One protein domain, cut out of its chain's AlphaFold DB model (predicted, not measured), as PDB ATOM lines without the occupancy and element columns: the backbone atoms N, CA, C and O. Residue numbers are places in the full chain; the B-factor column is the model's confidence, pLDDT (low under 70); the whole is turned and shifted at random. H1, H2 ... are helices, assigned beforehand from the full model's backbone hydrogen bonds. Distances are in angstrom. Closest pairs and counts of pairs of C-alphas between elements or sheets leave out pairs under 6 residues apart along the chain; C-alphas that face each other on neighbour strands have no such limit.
ATOM      1  N   GLY A 746     125.273 131.022 150.583       71.94
ATOM      2  CA  GLY A 746     124.338 130.478 149.601       71.94
ATOM      3  C   GLY A 746     123.350 131.531 149.096       71.94
ATOM      4  O   GLY A 746     123.341 132.674 149.549       71.94
ATOM      5  N   HIS A 747     122.456 131.134 148.188       73.75
ATOM      6  CA  HIS A 747     121.279 131.947 147.866       73.75
ATOM      7  C   HIS A 747     120.407 132.180 149.114       73.75
ATOM      8  O   HIS A 747     120.467 131.403 150.066       73.75
ATOM      9  N   ALA A 748     119.580 133.227 149.094       71.06
ATOM     10  CA  ALA A 748     118.577 133.491 150.124       71.06
ATOM     11  C   ALA A 748     117.680 132.257 150.370       71.06
ATOM     12  O   ALA A 748     117.126 131.687 149.425       71.06
ATOM     13  N   ILE A 749     117.530 131.842 151.635       69.69
ATOM     14  CA  ILE A 749     116.693 130.703 152.046       69.69
ATOM     15  C   ILE A 749     115.622 131.202 153.015       69.69
ATOM     16  O   ILE A 749     115.930 131.796 154.047       69.69
ATOM     17  N   SER A 750     114.350 130.932 152.718       68.50
ATOM     18  CA  SER A 750     113.233 131.308 153.584       68.50
ATOM     19  C   SER A 750     113.105 130.372 154.795       68.50
ATOM     20  O   SER A 750     112.587 129.259 154.706       68.50
ATOM     21  N   GLY A 751     113.561 130.846 155.952       66.81
ATOM     22  CA  GLY A 751     113.470 130.159 157.242       66.81
ATOM     23  C   GLY A 751     114.526 130.673 158.221       66.81
ATOM     24  O   GLY A 751     115.399 131.437 157.832       66.81
ATOM     25  N   SER A 752     114.461 130.247 159.483       60.84
ATOM     26  CA  SER A 752     115.540 130.476 160.454       60.84
ATOM     27  C   SER A 752     116.708 129.532 160.155       60.84
ATOM     28  O   SER A 752     116.555 128.315 160.317       60.84
ATOM     29  N   GLN A 753     117.845 130.062 159.713       64.81
ATOM     30  CA  GLN A 753     119.008 129.259 159.337       64.81
ATOM     31  C   GLN A 753     119.968 129.123 160.540       64.81
ATOM     32  O   GLN A 753     119.845 129.854 161.525       64.81
ATOM     33  N   PRO A 754     120.913 128.162 160.535       64.56
ATOM     34  CA  PRO A 754     121.933 128.050 161.577       64.56
ATOM     35  C   PRO A 754     123.078 129.062 161.351       64.56
ATOM     36  O   PRO A 754     124.223 128.670 161.121       64.56
ATOM     37  N   GLY A 755     122.749 130.357 161.387       64.50
ATOM     38  CA  GLY A 755     123.682 131.476 161.257       64.50
ATOM     39  C   GLY A 755     124.336 131.921 162.574       64.50
ATOM     40  O   GLY A 755     124.369 131.196 163.571       64.50
ATOM     41  N   HIS A 756     124.881 133.140 162.569       68.38
ATOM     42  CA  HIS A 756     125.425 133.802 163.757       68.38
ATOM     43  C   HIS A 756     124.287 134.404 164.599       68.38
ATOM     44  O   HIS A 756     123.574 135.288 164.135       68.38
ATOM     45  N   ASP A 757     124.135 133.937 165.841       71.44
ATOM     46  CA  ASP A 757     123.249 134.535 166.849       71.44
ATOM     47  C   ASP A 757     124.106 135.276 167.886       71.44
ATOM     48  O   ASP A 757     124.973 134.672 168.527       71.44
ATOM     49  N   GLU A 758     123.838 136.571 168.082       69.31
ATOM     50  CA  GLU A 758     124.465 137.434 169.099       69.31
ATOM     51  C   GLU A 758     124.380 136.842 170.519       69.31
ATOM     52  O   GLU A 758     125.214 137.121 171.382       69.31
ATOM     53  N   ARG A 759     123.377 135.993 170.777       77.62
ATOM     54  CA  ARG A 759     123.149 135.319 172.065       77.62
ATOM     55  C   ARG A 759     124.075 134.120 172.291       77.62
ATOM     56  O   ARG A 759     124.096 133.578 173.397       77.62
ATOM     57  N   VAL A 760     124.829 133.689 171.275       74.88
ATOM     58  CA  VAL A 760     125.696 132.501 171.313       74.88
ATOM     59  C   VAL A 760     127.161 132.911 171.147       74.88
ATOM     60  O   VAL A 760     127.735 132.894 170.053       74.88
ATOM     61  N   THR A 761     127.782 133.249 172.280       77.31
ATOM     62  CA  THR A 761     129.182 133.692 172.373       77.31
ATOM     63  C   THR A 761     130.150 132.727 171.687       77.31
ATOM     64  O   THR A 761     130.111 131.518 171.943       77.31
ATOM     65  N   GLY A 762     131.069 133.259 170.876       71.50
ATOM     66  CA  GLY A 762     132.109 132.472 170.202       71.50
ATOM     67  C   GLY A 762     131.747 131.959 168.802       71.50
ATOM     68  O   GLY A 762     132.603 131.355 168.155       71.50
ATOM     69  N   THR A 763     130.536 132.231 168.304       72.12
ATOM     70  CA  THR A 763     130.176 132.017 166.886       72.12
ATOM     71  C   THR A 763     130.864 133.025 165.952       72.12
ATOM     72  O   THR A 763     131.293 132.654 164.860       72.12
ATOM     73  N   GLU A 764     131.072 134.260 166.427       69.94
ATOM     74  CA  GLU A 764     131.670 135.408 165.716       69.94
ATOM     75  C   GLU A 764     132.895 135.042 164.860       69.94
ATOM     76  O   GLU A 764     132.980 135.382 163.683       69.94
ATOM     77  N   ARG A 765     133.854 134.298 165.437       71.88
ATOM     78  CA  ARG A 765     135.152 134.009 164.800       71.88
ATOM     79  C   ARG A 765     135.025 133.169 163.523       71.88
ATOM     80  O   ARG A 765     135.953 133.177 162.716       71.88
ATOM     81  N   GLY A 766     133.922 132.436 163.358       69.62
ATOM     82  CA  GLY A 766     133.630 131.617 162.179       69.62
ATOM     83  C   GLY A 766     132.582 132.205 161.230       69.62
ATOM     84  O   GLY A 766     132.438 131.674 160.135       69.62
ATOM     85  N   ALA A 767     131.872 133.273 161.615       73.00
ATOM     86  CA  ALA A 767     130.708 133.778 160.880       73.00
ATOM     87  C   ALA A 767     131.036 134.219 159.439       73.00
ATOM     88  O   ALA A 767     130.264 133.951 158.523       73.00
ATOM     89  N   CYS A 768     132.207 134.832 159.242       75.94
ATOM     90  CA  CYS A 768     132.669 135.363 157.955       75.94
ATOM     91  C   CYS A 768     133.782 134.511 157.306       75.94
ATOM     92  O   CYS A 768     134.655 135.059 156.638       75.94
ATOM     93  N   GLN A 769     133.824 133.194 157.557       73.94
ATOM     94  CA  GLN A 769     134.821 132.284 156.966       73.94
ATOM     95  C   GLN A 769     134.228 131.425 155.842       73.94
ATOM     96  O   GLN A 769     133.076 131.010 155.923       73.94
ATOM     97  N   ASP A 770     135.045 131.071 154.844       70.44
ATOM     98  CA  ASP A 770     134.662 130.143 153.774       70.44
ATOM     99  C   ASP A 770     134.512 128.696 154.281       70.44
ATOM    100  O   ASP A 770     135.491 127.971 154.491       70.44
ATOM    101  N   ILE A 771     133.268 128.239 154.460       65.56
ATOM    102  CA  ILE A 771     132.970 126.897 154.989       65.56
ATOM    103  C   ILE A 771     132.886 125.880 153.845       65.56
ATOM    104  O   ILE A 771     131.821 125.688 153.265       65.56
ATOM    105  N   SER A 772     133.988 125.191 153.533       64.38
ATOM    106  CA  SER A 772     134.065 124.236 152.411       64.38
ATOM    107  C   SER A 772     132.944 123.176 152.426       64.38
ATOM    108  O   SER A 772     132.971 122.244 153.238       64.38
ATOM    109  N   GLY A 773     131.985 123.276 151.502       64.12
ATOM    110  CA  GLY A 773     130.816 122.397 151.434       64.12
ATOM    111  C   GLY A 773     129.645 123.028 150.678       64.12
ATOM    112  O   GLY A 773     129.834 123.897 149.829       64.12
ATOM    113  N   SER A 774     128.430 122.574 150.983       64.44
ATOM    114  CA  SER A 774     127.194 123.288 150.649       64.44
ATOM    115  C   SER A 774     126.939 124.381 151.686       64.44
ATOM    116  O   SER A 774     126.911 124.071 152.878       64.44
ATOM    117  N   ALA A 775     126.699 125.615 151.245       67.44
ATOM    118  CA  ALA A 775     126.348 126.711 152.137       67.44
ATOM    119  C   ALA A 775     125.074 126.395 152.941       67.44
ATOM    120  O   ALA A 775     124.038 126.063 152.363       67.44
ATOM    121  N   TYR A 776     125.157 126.528 154.267       66.62
ATOM    122  CA  TYR A 776     124.006 126.469 155.182       66.62
ATOM    123  C   TYR A 776     123.574 127.854 155.692       66.62
ATOM    124  O   TYR A 776     122.567 127.947 156.385       66.62
ATOM    125  N   VAL A 777     124.329 128.900 155.335       76.56
ATOM    126  CA  VAL A 777     124.030 130.315 155.593       76.56
ATOM    127  C   VAL A 777     123.833 130.996 154.239       76.56
ATOM    128  O   VAL A 777     124.693 130.890 153.361       76.56
ATOM    129  N   GLY A 778     122.691 131.645 154.054       77.62
ATOM    130  CA  GLY A 778     122.313 132.389 152.859       77.62
ATOM    131  C   GLY A 778     122.817 133.833 152.869       77.62
ATOM    132  O   GLY A 778     123.257 134.351 153.896       77.62
ATOM    133  N   ALA A 779     122.726 134.471 151.703       76.06
ATOM    134  CA  ALA A 779     123.168 135.838 151.430       76.06
ATOM    135  C   ALA A 779     122.768 136.861 152.507       76.06
ATOM    136  O   ALA A 779     123.608 137.643 152.946       76.06
ATOM    137  N   ASP A 780     121.510 136.837 152.950       77.50
ATOM    138  CA  ASP A 780     120.936 137.875 153.813       77.50
ATOM    139  C   ASP A 780     121.480 137.797 155.252       77.50
ATOM    140  O   ASP A 780     121.932 138.800 155.807       77.50
ATOM    141  N   GLU A 781     121.514 136.593 155.839       76.50
ATOM    142  CA  GLU A 781     122.113 136.376 157.164       76.50
ATOM    143  C   GLU A 781     123.622 136.661 157.130       76.50
ATOM    144  O   GLU A 781     124.133 137.373 157.997       76.50
ATOM    145  N   PHE A 782     124.332 136.200 156.092       78.44
ATOM    146  CA  PHE A 782     125.758 136.492 155.926       78.44
ATOM    147  C   PHE A 782     126.030 137.996 155.788       78.44
ATOM    148  O   PHE A 782     126.960 138.498 156.409       78.44
ATOM    149  N   ALA A 783     125.214 138.743 155.041       76.94
ATOM    150  CA  ALA A 783     125.389 140.187 154.904       76.94
ATOM    151  C   ALA A 783     125.077 140.956 156.195       76.94
ATOM    152  O   ALA A 783     125.751 141.942 156.486       76.94
ATOM    153  N   SER A 784     124.115 140.490 157.000       76.06
ATOM    154  CA  SER A 784     123.847 141.076 158.320       76.06
ATOM    155  C   SER A 784     124.999 140.858 159.314       76.06
ATOM    156  O   SER A 784     125.345 141.778 160.052       76.06
ATOM    157  N   ALA A 785     125.643 139.684 159.291       75.50
ATOM    158  CA  ALA A 785     126.780 139.359 160.158       75.50
ATOM    159  C   ALA A 785     128.126 139.912 159.642       75.50
ATOM    160  O   ALA A 785     129.021 140.213 160.431       75.50
ATOM    161  N   CYS A 786     128.279 140.038 158.322       77.38
ATOM    162  CA  CYS A 786     129.535 140.345 157.636       77.38
ATOM    163  C   CYS A 786     129.371 141.486 156.603       77.38
ATOM    164  O   CYS A 786     129.775 141.320 155.448       77.38
ATOM    165  N   PRO A 787     128.823 142.665 156.972       72.38
ATOM    166  CA  PRO A 787     128.455 143.723 156.019       72.38
ATOM    167  C   PRO A 787     129.638 144.254 155.194       72.38
ATOM    168  O   PRO A 787     129.467 144.629 154.038       72.38
ATOM    169  N   ASN A 788     130.853 144.218 155.752       73.88
ATOM    170  CA  ASN A 788     132.079 144.610 155.049       73.88
ATOM    171  C   ASN A 788     132.481 143.626 153.932       73.88
ATOM    172  O   ASN A 788     133.193 144.019 153.020       73.88
ATOM    173  N   VAL A 789     132.046 142.362 154.015       70.88
ATOM    174  CA  VAL A 789     132.323 141.300 153.028       70.88
ATOM    175  C   VAL A 789     131.143 141.132 152.061       70.88
ATOM    176  O   VAL A 789     131.325 140.700 150.928       70.88
ATOM    177  N   ALA A 790     129.934 141.537 152.470       68.06
ATOM    178  CA  ALA A 790     128.726 141.531 151.642       68.06
ATOM    179  C   ALA A 790     128.888 142.299 150.316       68.06
ATOM    180  O   ALA A 790     128.321 141.904 149.296       68.06
ATOM    181  N   GLY A 791     129.687 143.372 150.326       66.94
ATOM    182  CA  GLY A 791     130.017 144.149 149.132       66.94
ATOM    183  C   GLY A 791     130.812 143.353 148.092       66.94
ATOM    184  O   GLY A 791     130.520 143.463 146.904       66.94
ATOM    185  N   ASP A 792     131.741 142.493 148.508       69.12
ATOM    186  CA  ASP A 792     132.611 141.730 147.597       69.12
ATOM    187  C   ASP A 792     131.947 140.450 147.048       69.12
ATOM    188  O   ASP A 792     132.532 139.730 146.238       69.12
ATOM    189  N   LEU A 793     130.702 140.160 147.452       67.56
ATOM    190  CA  LEU A 793     129.954 138.995 146.981       67.56
ATOM    191  C   LEU A 793     129.644 139.058 145.480       67.56
ATOM    192  O   LEU A 793     129.247 140.092 144.936       67.56
ATOM    193  N   HIS A 794     129.728 137.889 144.831       69.50
ATOM    194  CA  HIS A 794     129.307 137.682 143.444       69.50
ATOM    195  C   HIS A 794     127.885 138.239 143.200       69.50
ATOM    196  O   HIS A 794     127.000 137.977 144.019       69.50
ATOM    197  N   PRO A 795     127.595 138.928 142.075       68.88
ATOM    198  CA  PRO A 795     126.311 139.619 141.861       68.88
ATOM    199  C   PRO A 795     125.021 138.775 141.918       68.88
ATOM    200  O   PRO A 795     123.936 139.344 141.891       68.88
TER     201      PRO A 795
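This is residues 746 to 795 of the 991 residues of a protein of Thioalkalivibrio halophilus (UniProt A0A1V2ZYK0). The model has little regular structure: wide loops with three short helices, H2 and H3 packed together and H1 near the last residue of H2. Residues 746 to 763 have no named element and lead to H1. The printed part has 50 residues, with 15 in H1, H2 and H3, in that order, and no named strand; the class is all helix. It is compact, with a radius of gyration of the C-alphas of 10.6 A and spans of 31 by 23 by 20 A.

H1, residues 764 to 767, is close to but not clearly touching H2, residues 779 to 785; their closest C-alphas, of Ala 767 and Ala 785, are 6.9 A apart. H2 and H3, residues 787 to 790, touch, closest at the C-alphas of Ala 783 and Ala 790, 4.9 A apart. H1 and H3 are apart. In H2 every O i to N i+4 pair is within hydrogen-bond range; H1 and H3 are too short for such a pair.

H1 begins at C-alpha 764 (131.670, 135.408, 165.716). H2 is 10.1 A long. H3 ends at C-alpha 790 (128.726, 141.531, 151.642).

The farthest C-alphas, of Thr 761 and Pro 795, are 31.2 A apart. The printed part has no cut. The link from H1 to H2 is long, that from H2 to H3 tight. Mean pLDDT of the printed part is 71.0, with 23 residues under 70, among them 749 to 756 and 771 to 776.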